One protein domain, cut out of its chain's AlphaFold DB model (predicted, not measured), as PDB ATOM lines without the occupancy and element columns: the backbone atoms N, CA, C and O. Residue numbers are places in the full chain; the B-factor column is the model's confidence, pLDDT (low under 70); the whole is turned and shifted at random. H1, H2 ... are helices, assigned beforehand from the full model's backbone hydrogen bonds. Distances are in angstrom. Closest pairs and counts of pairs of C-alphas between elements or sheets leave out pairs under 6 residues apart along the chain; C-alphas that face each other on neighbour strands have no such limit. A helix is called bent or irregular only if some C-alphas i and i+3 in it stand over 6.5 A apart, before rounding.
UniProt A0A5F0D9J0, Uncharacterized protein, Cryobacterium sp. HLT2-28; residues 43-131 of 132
ATOM      1  N   ALA A  43      66.303  51.623 -22.241       63.16
ATOM      2  CA  ALA A  43      65.096  52.244 -22.812       63.16
ATOM      3  C   ALA A  43      64.575  51.500 -24.054       63.16
ATOM      4  O   ALA A  43      63.369  51.347 -24.246       63.16
ATOM      5  N   ARG A  44      65.485  50.985 -24.892       70.81
ATOM      6  CA  ARG A  44      65.111  50.159 -26.051       70.81
ATOM      7  C   ARG A  44      64.609  48.781 -25.623       70.81
ATOM      8  O   ARG A  44      63.640  48.299 -26.195       70.81
ATOM      9  N   VAL A  45      65.235  48.171 -24.616       76.44
ATOM     10  CA  VAL A  45      64.831  46.852 -24.102       76.44
ATOM     11  C   VAL A  45      63.438  46.914 -23.486       76.44
ATOM     12  O   VAL A  45      62.604  46.084 -23.822       76.44
ATOM     13  N   GLU A  46      63.159  47.923 -22.663       80.81
ATOM     14  CA  GLU A  46      61.841  48.144 -22.057       80.81
ATOM     15  C   GLU A  46      60.764  48.373 -23.122       80.81
ATOM     16  O   GLU A  46      59.701  47.768 -23.055       80.81
ATOM     17  N   THR A  47      61.061  49.165 -24.158       81.44
ATOM     18  CA  THR A  47      60.117  49.414 -25.264       81.44
ATOM     19  C   THR A  47      59.831  48.138 -26.064       81.44
ATOM     20  O   THR A  47      58.686  47.856 -26.413       81.44
ATOM     21  N   HIS A  48      60.864  47.342 -26.359       78.69
ATOM     22  CA  HIS A  48      60.691  46.069 -27.061       78.69
ATOM     23  C   HIS A  48      59.956  45.034 -26.211       78.69
ATOM     24  O   HIS A  48      59.155  44.282 -26.762       78.69
ATOM     25  N   LEU A  49      60.211  45.017 -24.901       81.75
ATOM     26  CA  LEU A  49      59.530  44.163 -23.935       81.75
ATOM     27  C   LEU A  49      58.046  44.519 -23.821       81.75
ATOM     28  O   LEU A  49      57.199  43.632 -23.855       81.75
ATOM     29  N   ASP A  50      57.724  45.807 -23.721       83.19
ATOM     30  CA  ASP A  50      56.339  46.275 -23.679       83.19
ATOM     31  C   ASP A  50      55.598  45.880 -24.965       83.19
ATOM     32  O   ASP A  50      54.517  45.293 -24.917       83.19
ATOM     33  N   ALA A  51      56.233  46.066 -26.127       84.94
ATOM     34  CA  ALA A  51      55.668  45.647 -27.404       84.94
ATOM     35  C   ALA A  51      55.416  44.127 -27.481       84.94
ATOM     36  O   ALA A  51      54.363  43.711 -27.965       84.94
ATOM     37  N   THR A  52      56.339  43.276 -27.014       85.25
ATOM     38  CA  THR A  52      56.121  41.816 -27.000       85.25
ATOM     39  C   THR A  52      55.056  41.390 -25.996       85.25
ATOM     40  O   THR A  52      54.257  40.512 -26.315       85.25
ATOM     41  N   LEU A  53      54.975  42.026 -24.826       83.69
ATOM     42  CA  LEU A  53      53.913  41.758 -23.852       83.69
ATOM     43  C   LEU A  53      52.530  42.154 -24.385       83.69
ATOM     44  O   LEU A  53      51.563  41.413 -24.192       83.69
ATOM     45  N   TRP A  54      52.426  43.267 -25.113       85.06
ATOM     46  CA  TRP A  54      51.182  43.653 -25.780       85.06
ATOM     47  C   TRP A  54      50.763  42.664 -26.865       85.06
ATOM     48  O   TRP A  54      49.587  42.305 -26.928       85.06
ATOM     49  N   LYS A  55      51.711  42.158 -27.662       85.62
ATOM     50  CA  LYS A  55      51.442  41.102 -28.652       85.62
ATOM     51  C   LYS A  55      50.968  39.806 -28.005       85.62
ATOM     52  O   LYS A  55      50.034  39.185 -28.506       85.62
ATOM     53  N   LEU A  56      51.565  39.424 -26.872       84.56
ATOM     54  CA  LEU A  56      51.118  38.266 -26.094       84.56
ATOM     55  C   LEU A  56      49.681  38.466 -25.602       84.56
ATOM     56  O   LEU A  56      48.844  37.582 -25.752       84.56
ATOM     57  N   LYS A  57      49.374  39.645 -25.049       84.12
ATOM     58  CA  LYS A  57      48.026  39.985 -24.573       84.12
ATOM     59  C   LYS A  57      46.986  39.982 -25.698       84.12
ATOM     60  O   LYS A  57      45.848  39.590 -25.460       84.12
ATOM     61  N   ALA A  58      47.363  40.418 -26.898       87.81
ATOM     62  CA  ALA A  58      46.506  40.398 -28.082       87.81
ATOM     63  C   ALA A  58      46.342  38.992 -28.698       87.81
ATOM     64  O   ALA A  58      45.492  38.809 -29.564       87.81
ATOM     65  N   GLY A  59      47.131  38.004 -28.257       82.94
ATOM     66  CA  GLY A  59      47.137  36.650 -28.815       82.94
ATOM     67  C   GLY A  59      47.851  36.536 -30.167       82.94
ATOM     68  O   GLY A  59      47.673  35.540 -30.861       82.94
ATOM     69  N   GLU A  60      48.648  37.539 -30.552       87.19
ATOM     70  CA  GLU A  60      49.424  37.535 -31.802       87.19
ATOM     71  C   GLU A  60      50.637  36.599 -31.739       87.19
ATOM     72  O   GLU A  60      51.080  36.088 -32.764       87.19
ATOM     73  N   ILE A  61      51.180  36.396 -30.536       87.50
ATOM     74  CA  ILE A  61      52.272  35.459 -30.264       87.50
ATOM     75  C   ILE A  61      51.840  34.471 -29.186       87.50
ATOM     76  O   ILE A  61      51.084  34.816 -28.272       87.50
ATOM     77  N   GLY A  62      52.322  33.236 -29.290       81.62
ATOM     78  CA  GLY A  62      52.093  32.216 -28.283       81.62
ATOM     79  C   GLY A  62      53.017  32.397 -27.084       81.62
ATOM     80  O   GLY A  62      54.082  33.004 -27.166       81.62
ATOM     81  N   LEU A  63      52.648  31.792 -25.952       80.00
ATOM     82  CA  LEU A  63      53.503  31.809 -24.764       80.00
ATOM     83  C   LEU A  63      54.882  31.164 -25.033       80.00
ATOM     84  O   LEU A  63      55.874  31.571 -24.440       80.00
ATOM     85  N   HIS A  64      54.950  30.202 -25.963       82.06
ATOM     86  CA  HIS A  64      56.172  29.512 -26.394       82.06
ATOM     87  C   HIS A  64      57.142  30.385 -27.205       82.06
ATOM     88  O   HIS A  64      58.317  30.041 -27.292       82.06
ATOM     89  N   ASP A  65      56.671  31.506 -27.755       81.94
ATOM     90  CA  ASP A  65      57.500  32.455 -28.509       81.94
ATOM     91  C   ASP A  65      58.246  33.436 -27.589       81.94
ATOM     92  O   ASP A  65      59.096  34.212 -28.036       81.94
ATOM     93  N   LEU A  66      57.935  33.425 -26.288       82.31
ATOM     94  CA  LEU A  66      58.595  34.258 -25.289       82.31
ATOM     95  C   LEU A  66      59.890  33.632 -24.795       82.31
ATOM     96  O   LEU A  66      60.074  32.415 -24.754       82.31
ATOM     97  N   THR A  67      60.787  34.497 -24.329       83.50
ATOM     98  CA  THR A  67      61.987  34.040 -23.635       83.50
ATOM     99  C   THR A  67      61.587  33.242 -22.384       83.50
ATOM    100  O   THR A  67      60.644  33.633 -21.686       83.50
ATOM    101  N   PRO A  68      62.296  32.149 -22.043       80.12
ATOM    102  CA  PRO A  68      61.913  31.284 -20.923       80.12
ATOM    103  C   PRO A  68      61.736  32.021 -19.584       80.12
ATOM    104  O   PRO A  68      60.836  31.705 -18.811       80.12
ATOM    105  N   ALA A  69      62.551  33.048 -19.324       74.06
ATOM    106  CA  ALA A  69      62.432  33.874 -18.122       74.06
ATOM    107  C   ALA A  69      61.115  34.676 -18.080       74.06
ATOM    108  O   ALA A  69      60.481  34.784 -17.032       74.06
ATOM    109  N   LEU A  70      60.681  35.208 -19.224       79.44
ATOM    110  CA  LEU A  70      59.464  36.010 -19.330       79.44
ATOM    111  C   LEU A  70      58.203  35.140 -19.309       79.44
ATOM    112  O   LEU A  70      57.204  35.514 -18.699       79.44
ATOM    113  N   MET A  71      58.281  33.945 -19.896       79.81
ATOM    114  CA  MET A  71      57.263  32.903 -19.766       79.81
ATOM    115  C   MET A  71      57.035  32.518 -18.298       79.81
ATOM    116  O   MET A  71      55.888  32.432 -17.851       79.81
ATOM    117  N   GLY A  72      58.117  32.323 -17.534       77.69
ATOM    118  CA  GLY A  72      58.044  32.034 -16.101       77.69
ATOM    119  C   GLY A  72      57.373  33.164 -15.318       77.69
ATOM    120  O   GLY A  72      56.439  32.912 -14.559       77.69
ATOM    121  N   PHE A  73      57.781  34.413 -15.559       79.69
ATOM    122  CA  PHE A  73      57.184  35.582 -14.907       79.69
ATOM    123  C   PHE A  73      55.687  35.734 -15.216       79.69
ATOM    124  O   PHE A  73      54.885  35.920 -14.301       79.69
ATOM    125  N   TYR A  74      55.299  35.599 -16.488       81.12
ATOM    126  CA  TYR A  74      53.895  35.653 -16.893       81.12
ATOM    127  C   TYR A  74      53.066  34.568 -16.199       81.12
ATOM    128  O   TYR A  74      51.982  34.851 -15.696       81.12
ATOM    129  N   SER A  75      53.588  33.343 -16.128       82.19
ATOM    130  CA  SER A  75      52.885  32.210 -15.517       82.19
ATOM    131  C   SER A  75      52.636  32.426 -14.022       82.19
ATOM    132  O   SER A  75      51.531  32.156 -13.556       82.19
ATOM    133  N   ILE A  76      53.620  32.971 -13.295       82.31
ATOM    134  CA  ILE A  76      53.489  33.308 -11.868       82.31
ATOM    135  C   ILE A  76      52.447  34.415 -11.670       82.31
ATOM    136  O   ILE A  76      51.515  34.263 -10.885       82.31
ATOM    137  N   GLY A  77      52.550  35.510 -12.430       82.75
ATOM    138  CA  GLY A  77      51.580  36.604 -12.334       82.75
ATOM    139  C   GLY A  77      50.161  36.163 -12.703       82.75
ATOM    140  O   GLY A  77      49.189  36.605 -12.091       82.75
ATOM    141  N   HIS A  78      50.028  35.253 -13.670       83.62
ATOM    142  CA  HIS A  78      48.745  34.675 -14.051       83.62
ATOM    143  C   HIS A  78      48.161  33.788 -12.946       83.62
ATOM    144  O   HIS A  78      46.981  33.935 -12.622       83.62
ATOM    145  N   SER A  79      48.966  32.914 -12.328       85.12
ATOM    146  CA  SER A  79      48.504  32.086 -11.208       85.12
ATOM    147  C   SER A  79      48.096  32.928 -10.003       85.12
ATOM    148  O   SER A  79      47.049  32.665  -9.414       85.12
ATOM    149  N   ASP A  80      48.860  33.974  -9.685       87.06
ATOM    150  CA  ASP A  80      48.548  34.890  -8.583       87.06
ATOM    151  C   ASP A  80      47.268  35.684  -8.870       87.06
ATOM    152  O   ASP A  80      46.401  35.825  -8.004       87.06
ATOM    153  N   GLY A  81      47.098  36.140 -10.115       85.69
ATOM    154  CA  GLY A  81      45.878  36.794 -10.577       85.69
ATOM    155  C   GLY A  81      44.653  35.893 -10.425       85.69
ATOM    156  O   GLY A  81      43.659  36.313  -9.833       85.69
ATOM    157  N   ILE A  82      44.738  34.637 -10.873       88.06
ATOM    158  CA  ILE A  82      43.664  33.648 -10.701       88.06
ATOM    159  C   ILE A  82      43.382  33.398  -9.215       88.06
ATOM    160  O   ILE A  82      42.222  33.415  -8.805       88.06
ATOM    161  N   ALA A  83      44.418  33.203  -8.398       87.81
ATOM    162  CA  ALA A  83      44.268  32.963  -6.966       87.81
ATOM    163  C   ALA A  83      43.585  34.140  -6.249       87.81
ATOM    164  O   ALA A  83      42.782  33.928  -5.341       87.81
ATOM    165  N   SER A  84      43.845  35.376  -6.689       88.81
ATOM    166  CA  SER A  84      43.240  36.576  -6.104       88.81
ATOM    167  C   SER A  84      41.724  36.673  -6.333       88.81
ATOM    168  O   SER A  84      41.000  37.148  -5.457       88.81
ATOM    169  N   VAL A  85      41.229  36.185  -7.478       89.25
ATOM    170  CA  VAL A  85      39.799  36.219  -7.845       89.25
ATOM    171  C   VAL A  85      39.060  34.916  -7.533       89.25
ATOM    172  O   VAL A  85      37.828  34.894  -7.521       89.25
ATOM    173  N   ALA A  86      39.787  33.838  -7.223       89.12
ATOM    174  CA  ALA A  86      39.236  32.545  -6.824       89.12
ATOM    175  C   ALA A  86      38.100  32.624  -5.777       89.12
ATOM    176  O   ALA A  86      37.065  32.000  -6.015       89.12
ATOM    177  N   PRO A  87      38.196  33.406  -4.678       88.75
ATOM    178  CA  PRO A  87      37.107  33.472  -3.698       88.75
ATOM    179  C   PRO A  87      35.824  34.107  -4.252       88.75
ATOM    180  O   PRO A  87      34.720  33.706  -3.892       88.75
ATOM    181  N   GLN A  88      35.952  35.087  -5.149       89.75
ATOM    182  CA  GLN A  88      34.803  35.750  -5.774       89.75
ATOM    183  C   GLN A  88      34.116  34.804  -6.762       89.75
ATOM    184  O   GLN A  88      32.888  34.750  -6.819       89.75
ATOM    185  N   LEU A  89      34.907  34.023  -7.502       89.00
ATOM    186  CA  LEU A  89      34.399  32.981  -8.388       89.00
ATOM    187  C   LEU A  89      33.669  31.884  -7.603       89.00
ATOM    188  O   LEU A  89      32.568  31.498  -7.986       89.00
ATOM    189  N   GLU A  90      34.248  31.408  -6.498       90.31
ATOM    190  CA  GLU A  90      33.626  30.400  -5.628       90.31
ATOM    191  C   GLU A  90      32.275  30.890  -5.091       90.31
ATOM    192  O   GLU A  90      31.277  30.170  -5.158       90.31
ATOM    193  N   GLN A  91      32.213  32.147  -4.647       86.12
ATOM    194  CA  GLN A  91      30.969  32.750  -4.183       86.12
ATOM    195  C   GLN A  91      29.930  32.877  -5.310       86.12
ATOM    196  O   GLN A  91      28.774  32.504  -5.119       86.12
ATOM    197  N   ALA A  92      30.332  33.322  -6.503       89.81
ATOM    198  CA  ALA A  92      29.429  33.428  -7.650       89.81
ATOM    199  C   ALA A  92      28.865  32.062  -8.084       89.81
ATOM    200  O   ALA A  92      27.692  31.959  -8.453       89.81
ATOM    201  N   LEU A  93      29.677  31.002  -8.017       90.69
ATOM    202  CA  LEU A  93      29.235  29.633  -8.288       90.69
ATOM    203  C   LEU A  93      28.230  29.148  -7.236       90.69
ATOM    204  O   LEU A  93      27.188  28.600  -7.600       90.69
ATOM    205  N   ALA A  94      28.499  29.399  -5.953       88.62
ATOM    206  CA  ALA A  94      27.585  29.049  -4.869       88.62
ATOM    207  C   ALA A  94      26.236  29.782  -4.991       88.62
ATOM    208  O   ALA A  94      25.176  29.165  -4.841       88.62
ATOM    209  N   ASP A  95      26.261  31.075  -5.321       88.19
ATOM    210  CA  ASP A  95      25.058  31.884  -5.521       88.19
ATOM    211  C   ASP A  95      24.246  31.403  -6.730       88.19
ATOM    212  O   ASP A  95      23.026  31.242  -6.634       88.19
ATOM    213  N   ARG A  96      24.909  31.089  -7.850       89.19
ATOM    214  CA  ARG A  96      24.260  30.501  -9.031       89.19
ATOM    215  C   ARG A  96      23.514  29.217  -8.674       89.19
ATOM    216  O   ARG A  96      22.338  29.079  -9.013       89.19
ATOM    217  N   ASP A  97      24.177  28.289  -7.991       89.19
ATOM    218  CA  ASP A  97      23.588  26.996  -7.629       89.19
ATOM    219  C   ASP A  97      22.404  27.171  -6.668       89.19
ATOM    220  O   ASP A  97      21.398  26.461  -6.754       89.19
ATOM    221  N   ARG A  98      22.486  28.163  -5.780       83.50
ATOM    222  CA  ARG A  98      21.416  28.532  -4.857       83.50
ATOM    223  C   ARG A  98      20.189  29.085  -5.581       83.50
ATOM    224  O   ARG A  98      19.076  28.646  -5.289       83.50
ATOM    225  N   TYR A  99      20.375  29.989  -6.541       87.25
ATOM    226  CA  TYR A  99      19.276  30.504  -7.365       87.25
ATOM    227  C   TYR A  99      18.669  29.426  -8.256       87.25
ATOM    228  O   TYR A  99      17.449  29.367  -8.399       87.25
ATOM    229  N   TYR A 100      19.495  28.533  -8.798       88.62
ATOM    230  CA  TYR A 100      19.007  27.397  -9.567       88.62
ATOM    231  C   TYR A 100      18.105  26.493  -8.713       88.62
ATOM    232  O   TYR A 100      16.981  26.188  -9.105       88.62
ATOM    233  N   ARG A 101      18.539  26.131  -7.499       85.44
ATOM    234  CA  ARG A 101      17.708  25.348  -6.566       85.44
ATOM    235  C   ARG A 101      16.411  26.066  -6.207       85.44
ATOM    236  O   ARG A 101      15.367  25.435  -6.195       85.44
ATOM    237  N   ALA A 102      16.456  27.375  -5.974       81.62
ATOM    238  CA  ALA A 102      15.260  28.162  -5.686       81.62
ATOM    239  C   ALA A 102      14.238  28.151  -6.833       81.62
ATOM    240  O   ALA A 102      13.035  28.103  -6.588       81.62
ATOM    241  N   ALA A 103      14.715  28.202  -8.079       86.06
ATOM    242  CA  ALA A 103      13.861  28.236  -9.259       86.06
ATOM    243  C   ALA A 103      13.245  26.867  -9.594       86.06
ATOM    244  O   ALA A 103      12.108  26.811 -10.059       86.06
ATOM    245  N   PHE A 104      13.982  25.773  -9.367       85.81
ATOM    246  CA  PHE A 104      13.600  24.435  -9.838       85.81
ATOM    247  C   PHE A 104      13.246  23.431  -8.727       85.81
ATOM    248  O   PHE A 104      12.684  22.381  -9.026       85.81
ATOM    249  N   ASP A 105      13.507  23.752  -7.457       80.12
ATOM    250  CA  ASP A 105      13.056  22.992  -6.283       80.12
ATOM    251  C   ASP A 105      12.403  23.926  -5.236       80.12
ATOM    252  O   ASP A 105      13.013  24.293  -4.225       80.12
ATOM    253  N   PRO A 106      11.135  24.326  -5.451       68.50
ATOM    254  CA  PRO A 106      10.467  25.350  -4.645       68.50
ATOM    255  C   PRO A 106      10.148  24.917  -3.203       68.50
ATOM    256  O   PRO A 106       9.650  25.728  -2.422       68.50
ATOM    257  N   ARG A 107      10.393  23.653  -2.822       67.50
ATOM    258  CA  ARG A 107      10.134  23.147  -1.460       67.50
ATOM    259  C   ARG A 107      11.335  23.259  -0.523       67.50
ATOM    260  O   ARG A 107      11.177  23.061   0.682       67.50
ATOM    261  N   SER A 108      12.509  23.601  -1.044       66.44
ATOM    262  CA  SER A 108      13.729  23.723  -0.254       66.44
ATOM    263  C   SER A 108      13.933  25.178   0.199       66.44
ATOM    264  O   SER A 108      14.138  26.054  -0.643       66.44
ATOM    265  N   PRO A 109      13.902  25.489   1.513       70.06
ATOM    266  CA  PRO A 109      14.160  26.845   1.983       70.06
ATOM    267  C   PRO A 109      15.584  27.263   1.613       70.06
ATOM    268  O   PRO A 109      16.559  26.567   1.916       70.06
ATOM    269  N   ILE A 110      15.706  28.419   0.962       66.06
ATOM    270  CA  ILE A 110      16.985  28.917   0.470       66.06
ATOM    271  C   ILE A 110      17.834  29.407   1.655       66.06
ATOM    272  O   ILE A 110      17.765  30.572   2.043       66.06
ATOM    273  N   LYS A 111      18.684  28.554   2.226       70.00
ATOM    274  CA  LYS A 111      19.616  28.963   3.291       70.00
ATOM    275  C   LYS A 111      20.676  29.906   2.713       70.00
ATOM    276  O   LYS A 111      21.403  29.503   1.807       70.00
ATOM    277  N   ILE A 112      20.715  31.164   3.165       74.12
ATOM    278  CA  ILE A 112      21.808  32.101   2.852       74.12
ATOM    279  C   ILE A 112      23.028  31.587   3.619       74.12
ATOM    280  O   ILE A 112      22.974  31.490   4.843       74.12
ATOM    281  N   GLY A 113      24.069  31.160   2.904       69.38
ATOM    282  CA  GLY A 113      25.345  30.813   3.527       69.38
ATOM    283  C   GLY A 113      26.060  32.070   4.033       69.38
ATOM    284  O   GLY A 113      25.748  33.163   3.556       69.38
ATOM    285  N   PRO A 114      27.001  31.936   4.982       75.50
ATOM    286  CA  PRO A 114      27.766  33.072   5.471       75.50
ATOM    287  C   PRO A 114      28.543  33.729   4.329       75.50
ATOM    288  O   PRO A 114      29.081  33.044   3.454       75.50
ATOM    289  N   SER A 115      28.596  35.059   4.333       73.81
ATOM    290  CA  SER A 115      29.352  35.811   3.329       73.81
ATOM    291  C   SER A 115      30.848  35.466   3.393       73.81
ATOM    292  O   SER A 115      31.358  35.036   4.426       73.81
ATOM    293  N   HIS A 116      31.606  35.669   2.309       73.25
ATOM    294  CA  HIS A 116      33.054  35.415   2.330       73.25
ATOM    295  C   HIS A 116      33.779  36.216   3.434       73.25
ATOM    296  O   HIS A 116      34.724  35.718   4.047       73.25
ATOM    297  N   ALA A 117      33.299  37.424   3.752       76.12
ATOM    298  CA  ALA A 117      33.787  38.206   4.888       76.12
ATOM    299  C   ALA A 117      33.548  37.489   6.231       76.12
ATOM    300  O   ALA A 117      34.453  37.416   7.062       76.12
ATOM    301  N   GLU A 118      32.369  36.892   6.422       77.88
ATOM    302  CA  GLU A 118      32.058  36.071   7.597       77.88
ATOM    303  C   GLU A 118      32.895  34.787   7.631       77.88
ATOM    304  O   GLU A 118      33.398  34.411   8.689       77.88
ATOM    305  N   LEU A 119      33.132  34.136   6.487       78.75
ATOM    306  CA  LEU A 119      34.005  32.958   6.405       78.75
ATOM    307  C   LEU A 119      35.450  33.290   6.792       78.75
ATOM    308  O   LEU A 119      36.077  32.520   7.524       78.75
ATOM    309  N   GLN A 120      35.977  34.438   6.358       78.62
ATOM    310  CA  GLN A 120      37.302  34.893   6.777       78.62
ATOM    311  C   GLN A 120      37.352  35.242   8.265       78.62
ATOM    312  O   GLN A 120      38.304  34.846   8.937       78.62
ATOM    313  N   ALA A 121      36.325  35.906   8.802       79.56
ATOM    314  CA  ALA A 121      36.225  36.178  10.235       79.56
ATOM    315  C   ALA A 121      36.205  34.874  11.054       79.56
ATOM    316  O   ALA A 121      36.908  34.754  12.057       79.56
ATOM    317  N   THR A 122      35.475  33.862  10.577       79.88
ATOM    318  CA  THR A 122      35.385  32.545  11.223       79.88
ATOM    319  C   THR A 122      36.713  31.784  11.150       79.88
ATOM    320  O   THR A 122      37.157  31.217  12.150       79.88
ATOM    321  N   ARG A 123      37.400  31.803   9.995       80.94
ATOM    322  CA  ARG A 123      38.751  31.226   9.848       80.94
ATOM    323  C   ARG A 123      39.738  31.899  10.792       80.94
ATOM    324  O   ARG A 123      40.424  31.207  11.536       80.94
ATOM    325  N   ARG A 124      39.773  33.233  10.803       81.00
ATOM    326  CA  ARG A 124      40.656  34.017  11.671       81.00
ATOM    327  C   ARG A 124      40.441  33.679  13.146       81.00
ATOM    328  O   ARG A 124      41.402  33.331  13.820       81.00
ATOM    329  N   ALA A 125      39.188  33.654  13.605       80.12
ATOM    330  CA  ALA A 125      38.847  33.268  14.974       80.12
ATOM    331  C   ALA A 125      39.272  31.826  15.323       80.12
ATOM    332  O   ALA A 125      39.599  31.539  16.471       80.12
ATOM    333  N   THR A 126      39.278  30.916  14.346       80.44
ATOM    334  CA  THR A 126      39.693  29.519  14.544       80.44
ATOM    335  C   THR A 126      41.213  29.389  14.655       80.44
ATOM    336  O   THR A 126      41.696  28.651  15.509       80.44
ATOM    337  N   TYR A 127      41.973  30.122  13.834       75.12
ATOM    338  CA  TYR A 127      43.437  30.110  13.882       75.12
ATOM    339  C   TYR A 127      44.004  30.897  15.073       75.12
ATOM    340  O   TYR A 127      44.984  30.460  15.662       75.12
ATOM    341  N   GLU A 128      43.375  32.008  15.474       72.19
ATOM    342  CA  GLU A 128      43.788  32.788  16.654       72.19
ATOM    343  C   GLU A 128      43.488  32.050  17.974       72.19
ATOM    344  O   GLU A 128      44.264  32.148  18.915       72.19
ATOM    345  N   ARG A 129      42.419  31.241  18.035       60.25
ATOM    346  CA  ARG A 129      42.090  30.406  19.209       60.25
ATOM    347  C   ARG A 129      43.030  29.204  19.393       60.25
ATOM    348  O   ARG A 129      43.074  28.641  20.477       60.25
ATOM    349  N   GLY A 130      43.751  28.784  18.352       55.44
ATOM    350  CA  GLY A 130      44.686  27.651  18.407       55.44
ATOM    351  C   GLY A 130      46.125  28.012  18.793       55.44
ATOM    352  O   GLY A 130      46.989  27.145  18.700       55.44
ATOM    353  N   ALA A 131      46.394  29.275  19.143       54.94
ATOM    354  CA  ALA A 131      47.728  29.799  19.454       54.94
ATOM    355  C   ALA A 131      47.977  30.056  20.959       54.94
ATOM    356  O   ALA A 131      49.012  30.629  21.304       54.94
TER     357      ALA A 131
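Overview. This is residues 43 to 131 of the 132 residues of an uncharacterized protein of Cryobacterium sp. HLT2-28 (UniProt A0A5F0D9J0). A long helix, H2, bent near its middle, makes most of the length of an open model; H1 precedes it, and after H2 the link folds back to H3, where residues 123 to 131 stick out. The printed part has 89 residues with three named helices, H1, H2, H3, and no named strand: all helix. It is extended, with a radius of gyration of the C-alphas of 21.6 A, and flat, spanning 63 by 44 by 20 A.

Arrangement. H1, residues 43 to 58, is apart from H2a, residues 68 to 84. By its hydrogen bonds H2, residues 68 to 104, was assigned as one helix, but it is bent: C-alphas 84 and 87 are 7.3 A apart. H2a and H2b, residues 87 to 104, stand at a steep tilt of 47 degrees. H2b and H3, residues 116 to 129, are close but not clearly touching, the closest C-alphas, of Gln 91 and His 116, being 7.3 A apart; they run opposite ways at a steep tilt of 58 degrees. In H1, H2a, H2b and H3 every O i to N i+4 pair is within hydrogen-bond range.

Along the chain. H1 begins at C-alpha 43 (65.096, 52.244, -22.812) and is 22.7 A long. H2a measures 24.4 A, H2b 25.9 A and H3 19.8 A, ending at C-alpha 129 (42.090, 30.406, 19.209).

Size, cuts and confidence. The C-alphas farthest apart, of Arg 44 and Arg 107, are 66.0 A apart. The printed part has no cut; the link from H2 to H3 is long. Nine residues have pLDDT under 70: 43, 106 to 108, 110, 113 and 129 to 131.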